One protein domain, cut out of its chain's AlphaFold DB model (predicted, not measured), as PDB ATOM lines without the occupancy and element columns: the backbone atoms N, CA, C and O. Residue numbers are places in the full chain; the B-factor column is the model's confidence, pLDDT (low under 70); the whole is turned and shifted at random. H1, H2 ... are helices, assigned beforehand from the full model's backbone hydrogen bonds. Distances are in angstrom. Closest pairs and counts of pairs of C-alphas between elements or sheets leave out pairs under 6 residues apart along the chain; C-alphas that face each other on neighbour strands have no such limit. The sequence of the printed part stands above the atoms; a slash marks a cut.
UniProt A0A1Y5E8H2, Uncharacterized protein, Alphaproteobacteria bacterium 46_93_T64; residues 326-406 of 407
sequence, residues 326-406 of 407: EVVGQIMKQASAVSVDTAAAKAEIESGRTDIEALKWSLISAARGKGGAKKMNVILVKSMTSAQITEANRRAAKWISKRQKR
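AT A GLANCE: This is residues 326 to 406 of the 407 residues of an uncharacterized protein of Alphaproteobacteria bacterium 46_93_T64 (UniProt A0A1Y5E8H2). The long helix H5 makes the core, with H1 and H3 packed on it at a slant, H2 near its first end, and H4 folded back beside H3 as a hairpin. The packing is mostly crossed. The 81 printed residues, with five named helices in order H1 to H5 and no named strand, are all helix in class and compact: radius of gyration of the C-alphas 12.1 A, spans 34 by 28 by 19 A.

HOW THE PARTS SIT: H1, residues 326 to 334, touches H5, residues 386 to 404, at residues 389 to 397 of H5 alone; the closest C-alphas, of Met 332 and Ala 397, are 5.4 A apart. H2, residues 343 to 350, touches residues 387 to 391 of H5 alone, the closest C-alphas, of Ala 345 and Ala 387, at 5.6 A. H3, residues 355 to 366, touches H5 at a steep tilt of 46 degrees, the closest C-alphas, of Lys 360 and Ala 392, at 4.6 A. H3 and H4, residues 371 to 381, form a helical hairpin, opposite ways at 27 degrees, a shallow tilt; the closest C-alphas, of Ala 366 and Ala 373, are 5.0 A apart. Every O i to N i+4 pair is within hydrogen-bond range in H1, H2, H3 and H5; in H4, 5 of 7.

IN THESE COORDINATES: H1 begins at C-alpha 326 (6.197, 18.572, 53.061). H5, 26.4 A long, ends at C-alpha 404 (20.227, 20.134, 47.051).

THE WHOLE: The printed part has no cut and no long link. pLDDT is under 70 at residues 350 to 354, 369 to 376, 379 and 403 to 406.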
ATOM      1  N   GLU A 326       7.348  19.444  53.280       85.94
ATOM      2  CA  GLU A 326       6.197  18.572  53.061       85.94
ATOM      3  C   GLU A 326       5.878  18.494  51.566       85.94
ATOM      4  O   GLU A 326       5.796  17.401  51.006       85.94
ATOM      5  N   VAL A 327       5.799  19.645  50.890       84.69
ATOM      6  CA  VAL A 327       5.539  19.702  49.441       84.69
ATOM      7  C   VAL A 327       6.665  19.032  48.651       84.69
ATOM      8  O   VAL A 327       6.391  18.290  47.709       84.69
ATOM      9  N   VAL A 328       7.931  19.220  49.046       85.88
ATOM     10  CA  VAL A 328       9.058  18.481  48.448       85.88
ATOM     11  C   VAL A 328       8.899  16.973  48.671       85.88
ATOM     12  O   VAL A 328       9.069  16.207  47.724       85.88
ATOM     13  N   GLY A 329       8.530  16.531  49.875       86.88
ATOM     14  CA  GLY A 329       8.267  15.119  50.174       86.88
ATOM     15  C   GLY A 329       7.138  14.522  49.326       86.88
ATOM     16  O   GLY A 329       7.286  13.423  48.789       86.88
ATOM     17  N   GLN A 330       6.044  15.265  49.135       89.50
ATOM     18  CA  GLN A 330       4.931  14.875  48.265       89.50
ATOM     19  C   GLN A 330       5.377  14.741  46.799       89.50
ATOM     20  O   GLN A 330       5.084  13.719  46.178       89.50
ATOM     21  N   ILE A 331       6.152  15.701  46.272       89.50
ATOM     22  CA  ILE A 331       6.714  15.644  44.908       89.50
ATOM     23  C   ILE A 331       7.601  14.405  44.731       89.50
ATOM     24  O   ILE A 331       7.455  13.670  43.755       89.50
ATOM     25  N   MET A 332       8.501  14.135  45.685       88.88
ATOM     26  CA  MET A 332       9.386  12.963  45.639       88.88
ATOM     27  C   MET A 332       8.601  11.644  45.699       88.88
ATOM     28  O   MET A 332       8.946  10.706  44.986       88.88
ATOM     29  N   LYS A 333       7.526  11.570  46.497       90.50
ATOM     30  CA  LYS A 333       6.650  10.390  46.575       90.50
ATOM     31  C   LYS A 333       5.860  10.172  45.279       90.50
ATOM     32  O   LYS A 333       5.727   9.040  44.823       90.50
ATOM     33  N   GLN A 334       5.337  11.242  44.681       89.75
ATOM     34  CA  GLN A 334       4.568  11.168  43.433       89.75
ATOM     35  C   GLN A 334       5.449  10.911  42.202       89.75
ATOM     36  O   GLN A 334       4.974  10.331  41.234       89.75
ATOM     37  N   ALA A 335       6.736  11.269  42.248       87.19
ATOM     38  CA  ALA A 335       7.712  11.025  41.181       87.19
ATOM     39  C   ALA A 335       7.960   9.539  40.856       87.19
ATOM     40  O   ALA A 335       8.502   9.240  39.793       87.19
ATOM     41  N   SER A 336       7.592   8.627  41.760       82.25
ATOM     42  CA  SER A 336       7.731   7.173  41.603       82.25
ATOM     43  C   SER A 336       6.405   6.420  41.782       82.25
ATOM     44  O   SER A 336       6.421   5.229  42.075       82.25
ATOM     45  N   ALA A 337       5.260   7.104  41.678       79.81
ATOM     46  CA  ALA A 337       3.950   6.507  41.959       79.81
ATOM     47  C   ALA A 337       3.411   5.619  40.822       79.81
ATOM     48  O   ALA A 337       2.613   4.721  41.077       79.81
ATOM     49  N   VAL A 338       3.837   5.864  39.579       80.69
ATOM     50  CA  VAL A 338       3.422   5.129  38.373       80.69
ATOM     51  C   VAL A 338       4.653   4.849  37.509       80.69
ATOM     52  O   VAL A 338       5.543   5.693  37.402       80.69
ATOM     53  N   SER A 339       4.720   3.681  36.866       77.44
ATOM     54  CA  SER A 339       5.770   3.416  35.876       77.44
ATOM     55  C   SER A 339       5.514   4.221  34.602       77.44
ATOM     56  O   SER A 339       4.530   3.989  33.900       77.44
ATOM     57  N   VAL A 340       6.415   5.157  34.296       77.50
ATOM     58  CA  VAL A 340       6.387   5.968  33.064       77.50
ATOM     59  C   VAL A 340       7.169   5.329  31.908       77.50
ATOM     60  O   VAL A 340       7.256   5.903  30.826       77.50
ATOM     61  N   ASP A 341       7.739   4.139  32.119       78.88
ATOM     62  CA  ASP A 341       8.587   3.459  31.137       78.88
ATOM     63  C   ASP A 341       7.823   2.549  30.162       78.88
ATOM     64  O   ASP A 341       8.412   2.056  29.196       78.88
ATOM     65  N   THR A 342       6.518   2.350  30.369       83.44
ATOM     66  CA  THR A 342       5.660   1.568  29.466       83.44
ATOM     67  C   THR A 342       5.418   2.305  28.145       83.44
ATOM     68  O   THR A 342       5.443   3.534  28.089       83.44
ATOM     69  N   ALA A 343       5.154   1.563  27.063       81.06
ATOM     70  CA  ALA A 343       4.876   2.155  25.751       81.06
ATOM     71  C   ALA A 343       3.644   3.083  25.773       81.06
ATOM     72  O   ALA A 343       3.683   4.166  25.194       81.06
ATOM     73  N   ALA A 344       2.593   2.704  26.511       77.31
ATOM     74  CA  ALA A 344       1.399   3.529  26.703       77.31
ATOM     75  C   ALA A 344       1.710   4.843  27.443       77.31
ATOM     76  O   ALA A 344       1.364   5.917  26.958       77.31
ATOM     77  N   ALA A 345       2.443   4.784  28.564       76.88
ATOM     78  CA  ALA A 345       2.830   5.987  29.304       76.88
ATOM     79  C   ALA A 345       3.733   6.912  28.470       76.88
ATOM     80  O   ALA A 345       3.570   8.131  28.510       76.88
ATOM     81  N   LYS A 346       4.651   6.346  27.674       79.56
ATOM     82  CA  LYS A 346       5.499   7.106  26.743       79.56
ATOM     83  C   LYS A 346       4.670   7.816  25.673       79.56
ATOM     84  O   LYS A 346       4.834   9.021  25.520       79.56
ATOM     85  N   ALA A 347       3.720   7.133  25.032       75.25
ATOM     86  CA  ALA A 347       2.802   7.754  24.075       75.25
ATOM     87  C   ALA A 347       1.964   8.889  24.708       75.25
ATOM     88  O   ALA A 347       1.842   9.972  24.135       75.25
ATOM     89  N   GLU A 348       1.450   8.696  25.929       70.06
ATOM     90  CA  GLU A 348       0.724   9.743  26.664       70.06
ATOM     91  C   GLU A 348       1.594  10.969  26.990       70.06
ATOM     92  O   GLU A 348       1.092  12.097  26.957       70.06
ATOM     93  N   ILE A 349       2.878  10.762  27.305       72.00
ATOM     94  CA  ILE A 349       3.865  11.808  27.628       72.00
ATOM     95  C   ILE A 349       4.344  12.546  26.370       72.00
ATOM     96  O   ILE A 349       4.546  13.760  26.411       72.00
ATOM     97  N   GLU A 350       4.527  11.829  25.262       61.72
ATOM     98  CA  GLU A 350       5.102  12.336  24.010       61.72
ATOM     99  C   GLU A 350       4.072  13.033  23.102       61.72
ATOM    100  O   GLU A 350       4.452  13.744  22.178       61.72
ATOM    101  N   SER A 351       2.780  12.955  23.447       57.69
ATOM    102  CA  SER A 351       1.640  13.660  22.819       57.69
ATOM    103  C   SER A 351       1.705  15.210  22.782       57.69
ATOM    104  O   SER A 351       0.699  15.874  22.544       57.69
ATOM    105  N   GLY A 352       2.873  15.817  23.017       52.75
ATOM    106  CA  GLY A 352       3.146  17.240  22.777       52.75
ATOM    107  C   GLY A 352       2.647  18.207  23.853       52.75
ATOM    108  O   GLY A 352       2.660  19.422  23.648       52.75
ATOM    109  N   ARG A 353       2.193  17.706  25.006       58.06
ATOM    110  CA  ARG A 353       1.483  18.536  25.984       58.06
ATOM    111  C   ARG A 353       2.426  19.419  26.820       58.06
ATOM    112  O   ARG A 353       3.372  18.971  27.467       58.06
ATOM    113  N   THR A 354       2.127  20.719  26.829       61.91
ATOM    114  CA  THR A 354       2.809  21.767  27.618       61.91
ATOM    115  C   THR A 354       2.591  21.629  29.132       61.91
ATOM    116  O   THR A 354       3.241  22.316  29.927       61.91
ATOM    117  N   ASP A 355       1.703  20.720  29.539       70.94
ATOM    118  CA  ASP A 355       1.229  20.481  30.902       70.94
ATOM    119  C   ASP A 355       2.272  19.848  31.824       70.94
ATOM    120  O   ASP A 355       2.406  20.288  32.962       70.94
ATOM    121  N   ILE A 356       3.088  18.911  31.340       78.62
ATOM    122  CA  ILE A 356       4.173  18.291  32.111       78.62
ATOM    123  C   ILE A 356       5.190  19.353  32.539       78.62
ATOM    124  O   ILE A 356       5.646  19.371  33.683       78.62
ATOM    125  N   GLU A 357       5.543  20.267  31.632       76.00
ATOM    126  CA  GLU A 357       6.463  21.364  31.929       76.00
ATOM    127  C   GLU A 357       5.818  22.425  32.828       76.00
ATOM    128  O   GLU A 357       6.465  22.881  33.775       76.00
ATOM    129  N   ALA A 358       4.554  22.787  32.586       75.81
ATOM    130  CA  ALA A 358       3.819  23.727  33.430       75.81
ATOM    131  C   ALA A 358       3.643  23.198  34.861       75.81
ATOM    132  O   ALA A 358       3.988  23.898  35.814       75.81
ATOM    133  N   LEU A 359       3.194  21.949  35.022       84.12
ATOM    134  CA  LEU A 359       3.027  21.297  36.318       84.12
ATOM    135  C   LEU A 359       4.375  21.110  37.015       84.12
ATOM    136  O   LEU A 359       4.480  21.467  38.183       84.12
ATOM    137  N   LYS A 360       5.433  20.661  36.322       87.00
ATOM    138  CA  LYS A 360       6.790  20.572  36.899       87.00
ATOM    139  C   LYS A 360       7.204  21.887  37.554       87.00
ATOM    140  O   LYS A 360       7.643  21.902  38.705       87.00
ATOM    141  N   TRP A 361       7.106  22.994  36.819       83.62
ATOM    142  CA  TRP A 361       7.532  24.285  37.342       83.62
ATOM    143  C   TRP A 361       6.564  24.832  38.404       83.62
ATOM    144  O   TRP A 361       7.022  25.394  39.397       83.62
ATOM    145  N   SER A 362       5.258  24.584  38.273       80.88
ATOM    146  CA  SER A 362       4.247  24.932  39.281       80.88
ATOM    147  C   SER A 362       4.456  24.183  40.607       80.88
ATOM    148  O   SER A 362       4.434  24.798  41.672       80.88
ATOM    149  N   LEU A 363       4.789  22.888  40.569       86.94
ATOM    150  CA  LEU A 363       5.195  22.079  41.729       86.94
ATOM    151  C   LEU A 363       6.441  22.662  42.412       86.94
ATOM    152  O   LEU A 363       6.446  22.868  43.624       86.94
ATOM    153  N   ILE A 364       7.475  23.013  41.638       84.50
ATOM    154  CA  ILE A 364       8.694  23.662  42.154       84.50
ATOM    155  C   ILE A 364       8.387  25.042  42.782       84.50
ATOM    156  O   ILE A 364       9.038  25.446  43.749       84.50
ATOM    157  N   SER A 365       7.403  25.774  42.256       77.94
ATOM    158  CA  SER A 365       6.944  27.059  42.804       77.94
ATOM    159  C   SER A 365       6.128  26.885  44.091       77.94
ATOM    160  O   SER A 365       6.328  27.610  45.066       77.94
ATOM    161  N   ALA A 366       5.255  25.877  44.130       79.25
ATOM    162  CA  ALA A 366       4.498  25.481  45.313       79.25
ATOM    163  C   ALA A 366       5.427  25.032  46.454       79.25
ATOM    164  O   ALA A 366       5.209  25.414  47.603       79.25
ATOM    165  N   ALA A 367       6.506  24.312  46.123       84.56
ATOM    166  CA  ALA A 367       7.581  23.955  47.045       84.56
ATOM    167  C   ALA A 367       8.369  25.173  47.561       84.56
ATOM    168  O   ALA A 367       8.973  25.093  48.618       84.56
ATOM    169  N   ARG A 368       8.337  26.331  46.887       77.44
ATOM    170  CA  ARG A 368       8.842  27.616  47.420       77.44
ATOM    171  C   ARG A 368       7.766  28.425  48.171       77.44
ATOM    172  O   ARG A 368       7.880  29.641  48.299       77.44
ATOM    173  N   GLY A 369       6.683  27.782  48.614       68.81
ATOM    174  CA  GLY A 369       5.618  28.418  49.398       68.81
ATOM    175  C   GLY A 369       4.657  29.315  48.605       68.81
ATOM    176  O   GLY A 369       3.838  30.007  49.205       68.81
ATOM    177  N   LYS A 370       4.701  29.330  47.262       67.38
ATOM    178  CA  LYS A 370       3.788  30.163  46.458       67.38
ATOM    179  C   LYS A 370       2.368  29.575  46.452       67.38
ATOM    180  O   LYS A 370       2.070  28.651  45.700       67.38
ATOM    181  N   GLY A 371       1.471  30.146  47.260       59.62
ATOM    182  CA  GLY A 371       0.083  29.677  47.419       59.62
ATOM    183  C   GLY A 371      -0.732  29.615  46.118       59.62
ATOM    184  O   GLY A 371      -1.462  28.650  45.903       59.62
ATOM    185  N   GLY A 372      -0.545  30.571  45.199       56.97
ATOM    186  CA  GLY A 372      -1.168  30.528  43.867       56.97
ATOM    187  C   GLY A 372      -0.749  29.302  43.044       56.97
ATOM    188  O   GLY A 372      -1.575  28.711  42.355       56.97
ATOM    189  N   ALA A 373       0.495  28.835  43.193       66.12
ATOM    190  CA  ALA A 373       0.963  27.610  42.548       66.12
ATOM    191  C   ALA A 373       0.356  26.346  43.177       66.12
ATOM    192  O   ALA A 373       0.011  25.415  42.454       66.12
ATOM    193  N   LYS A 374       0.133  26.332  44.504       69.12
ATOM    194  CA  LYS A 374      -0.622  25.252  45.168       69.12
ATOM    195  C   LYS A 374      -2.047  25.149  44.593       69.12
ATOM    196  O   LYS A 374      -2.458  24.054  44.221       69.12
ATOM    197  N   LYS A 375      -2.759  26.275  44.422       64.88
ATOM    198  CA  LYS A 375      -4.085  26.313  43.761       64.88
ATOM    199  C   LYS A 375      -4.026  25.849  42.302       64.88
ATOM    200  O   LYS A 375      -4.843  25.036  41.881       64.88
ATOM    201  N   MET A 376      -3.041  26.326  41.544       64.38
ATOM    202  CA  MET A 376      -2.896  25.995  40.128       64.38
ATOM    203  C   MET A 376      -2.570  24.511  39.893       64.38
ATOM    204  O   MET A 376      -3.118  23.914  38.972       64.38
ATOM    205  N   ASN A 377      -1.782  23.867  40.764       78.12
ATOM    206  CA  ASN A 377      -1.532  22.420  40.693       78.12
ATOM    207  C   ASN A 377      -2.840  21.608  40.720       78.12
ATOM    208  O   ASN A 377      -2.990  20.677  39.932       78.12
ATOM    209  N   VAL A 378      -3.811  21.995  41.559       75.75
ATOM    210  CA  VAL A 378      -5.136  21.345  41.645       75.75
ATOM    211  C   VAL A 378      -5.935  21.487  40.342       75.75
ATOM    212  O   VAL A 378      -6.760  20.630  40.030       75.75
ATOM    213  N   ILE A 379      -5.699  22.550  39.570       67.25
ATOM    214  CA  ILE A 379      -6.340  22.779  38.268       67.25
ATOM    215  C   ILE A 379      -5.635  21.969  37.172       67.25
ATOM    216  O   ILE A 379      -6.308  21.289  36.403       67.25
ATOM    217  N   LEU A 380      -4.298  22.007  37.123       72.19
ATOM    218  CA  LEU A 380      -3.482  21.297  36.129       72.19
ATOM    219  C   LEU A 380      -3.680  19.778  36.194       72.19
ATOM    220  O   LEU A 380      -3.941  19.143  35.176       72.19
ATOM    221  N   VAL A 381      -3.615  19.210  37.403       82.62
ATOM    222  CA  VAL A 381      -3.741  17.765  37.649       82.62
ATOM    223  C   VAL A 381      -5.079  17.206  37.148       82.62
ATOM    224  O   VAL A 381      -5.120  16.073  36.685       82.62
ATOM    225  N   LYS A 382      -6.165  17.994  37.156       78.44
ATOM    226  CA  LYS A 382      -7.485  17.559  36.658       78.44
ATOM    227  C   LYS A 382      -7.560  17.368  35.139       78.44
ATOM    228  O   LYS A 382      -8.501  16.740  34.672       78.44
ATOM    229  N   SER A 383      -6.612  17.919  34.380       70.56
ATOM    230  CA  SER A 383      -6.526  17.785  32.915       70.56
ATOM    231  C   SER A 383      -5.386  16.869  32.451       70.56
ATOM    232  O   SER A 383      -5.070  16.847  31.266       70.56
ATOM    233  N   MET A 384      -4.746  16.139  33.369       79.88
ATOM    234  CA  MET A 384      -3.565  15.315  33.095       79.88
ATOM    235  C   MET A 384      -3.799  13.856  33.493       79.88
ATOM    236  O   MET A 384      -4.508  13.569  34.456       79.88
ATOM    237  N   THR A 385      -3.164  12.927  32.782       85.19
ATOM    238  CA  THR A 385      -3.161  11.506  33.147       85.19
ATOM    239  C   THR A 385      -2.161  11.238  34.275       85.19
ATOM    240  O   THR A 385      -1.190  11.978  34.474       85.19
ATOM    241  N   SER A 386      -2.353  10.137  35.004       84.50
ATOM    242  CA  SER A 386      -1.458   9.724  36.096       84.50
ATOM    243  C   SER A 386       0.003   9.566  35.649       84.50
ATOM    244  O   SER A 386       0.915   9.895  36.415       84.50
ATOM    245  N   ALA A 387       0.239   9.123  34.407       85.25
ATOM    246  CA  ALA A 387       1.576   9.016  33.822       85.25
ATOM    247  C   ALA A 387       2.237  10.395  33.655       85.25
ATOM    248  O   ALA A 387       3.375  10.590  34.083       85.25
ATOM    249  N   GLN A 388       1.514  11.384  33.124       84.75
ATOM    250  CA  GLN A 388       2.027  12.750  32.977       84.75
ATOM    251  C   GLN A 388       2.261  13.450  34.318       84.75
ATOM    252  O   GLN A 388       3.248  14.166  34.476       84.75
ATOM    253  N   ILE A 389       1.359  13.260  35.286       88.62
ATOM    254  CA  ILE A 389       1.494  13.820  36.639       88.62
ATOM    255  C   ILE A 389       2.742  13.241  37.310       88.62
ATOM    256  O   ILE A 389       3.521  13.978  37.920       88.62
ATOM    257  N   THR A 390       2.970  11.935  37.155       89.69
ATOM    258  CA  THR A 390       4.179  11.265  37.644       89.69
ATOM    259  C   THR A 390       5.426  11.776  36.924       89.69
ATOM    260  O   THR A 390       6.408  12.103  37.583       89.69
ATOM    261  N   GLU A 391       5.392  11.950  35.601       88.12
ATOM    262  CA  GLU A 391       6.513  12.494  34.826       88.12
ATOM    263  C   GLU A 391       6.850  13.947  35.214       88.12
ATOM    264  O   GLU A 391       8.021  14.291  35.399       88.12
ATOM    265  N   ALA A 392       5.844  14.801  35.418       88.19
ATOM    266  CA  ALA A 392       6.024  16.169  35.902       88.19
ATOM    267  C   ALA A 392       6.668  16.191  37.299       88.19
ATOM    268  O   ALA A 392       7.653  16.908  37.521       88.19
ATOM    269  N   ASN A 393       6.173  15.350  38.215       91.44
ATOM    270  CA  ASN A 393       6.758  15.157  39.540       91.44
ATOM    271  C   ASN A 393       8.191  14.611  39.461       91.44
ATOM    272  O   ASN A 393       9.069  15.124  40.146       91.44
ATOM    273  N   ARG A 394       8.479  13.646  38.580       89.19
ATOM    274  CA  ARG A 394       9.819  13.073  38.368       89.19
ATOM    275  C   ARG A 394      10.813  14.119  37.875       89.19
ATOM    276  O   ARG A 394      11.931  14.208  38.392       89.19
ATOM    277  N   ARG A 395      10.414  14.965  36.919       88.06
ATOM    278  CA  ARG A 395      11.242  16.093  36.465       88.06
ATOM    279  C   ARG A 395      11.449  17.131  37.576       88.06
ATOM    280  O   ARG A 395      12.558  17.655  37.697       88.06
ATOM    281  N   ALA A 396      10.431  17.403  38.396       86.88
ATOM    282  CA  ALA A 396      10.526  18.330  39.525       86.88
ATOM    283  C   ALA A 396      11.460  17.791  40.624       86.88
ATOM    284  O   ALA A 396      12.409  18.472  41.012       86.88
ATOM    285  N   ALA A 397      11.273  16.539  41.040       88.56
ATOM    286  CA  ALA A 397      12.125  15.796  41.965       88.56
ATOM    287  C   ALA A 397      13.596  15.782  41.521       88.56
ATOM    288  O   ALA A 397      14.491  16.101  42.310       88.56
ATOM    289  N   LYS A 398      13.864  15.490  40.239       86.75
ATOM    290  CA  LYS A 398      15.215  15.533  39.654       86.75
ATOM    291  C   LYS A 398      15.831  16.936  39.726       86.75
ATOM    292  O   LYS A 398      17.010  17.066  40.058       86.75
ATOM    293  N   TRP A 399      15.049  17.984  39.449       84.25
ATOM    294  CA  TRP A 399      15.500  19.377  39.537       84.25
ATOM    295  C   TRP A 399      15.822  19.786  40.986       84.25
ATOM    296  O   TRP A 399      16.913  20.301  41.242       84.25
ATOM    297  N   ILE A 400      14.934  19.479  41.941       82.81
ATOM    298  CA  ILE A 400      15.121  19.761  43.377       82.81
ATOM    299  C   ILE A 400      16.375  19.039  43.893       82.81
ATOM    300  O   ILE A 400      17.260  19.671  44.474       82.81
ATOM    301  N   SER A 401      16.506  17.743  43.591       82.75
ATOM    302  CA  SER A 401      17.651  16.914  44.001       82.75
ATOM    303  C   SER A 401      18.987  17.446  43.470       82.75
ATOM    304  O   SER A 401      19.985  17.454  44.190       82.75
ATOM    305  N   LYS A 402      19.029  17.919  42.212       76.94
ATOM    306  CA  LYS A 402      20.245  18.508  41.620       76.94
ATOM    307  C   LYS A 402      20.665  19.792  42.343       76.94
ATOM    308  O   LYS A 402      21.860  20.056  42.435       76.94
ATOM    309  N   ARG A 403      19.713  20.582  42.854       68.69
ATOM    310  CA  ARG A 403      19.994  21.822  43.596       68.69
ATOM    311  C   ARG A 403      20.426  21.554  45.039       68.69
ATOM    312  O   ARG A 403      21.361  22.190  45.504       68.69
ATOM    313  N   GLN A 404      19.823  20.567  45.706       65.31
ATOM    314  CA  GLN A 404      20.227  20.134  47.051       65.31
ATOM    315  C   GLN A 404      21.674  19.615  47.107       65.31
ATOM    316  O   GLN A 404      22.338  19.807  48.114       65.31
ATOM    317  N   LYS A 405      22.189  19.012  46.025       58.81
ATOM    318  CA  LYS A 405      23.593  18.561  45.919       58.81
ATOM    319  C   LYS A 405      24.612  19.672  45.597       58.81
ATOM    320  O   LYS A 405      25.790  19.364  45.442       58.81
ATOM    321  N   ARG A 406      24.174  20.924  45.404       54.88
ATOM    322  CA  ARG A 406      25.025  22.081  45.037       54.88
ATOM    323  C   ARG A 406      25.030  23.191  46.103       54.88
ATOM    324  O   ARG A 406      25.594  24.247  45.832       54.88
TER     325      ARG A 406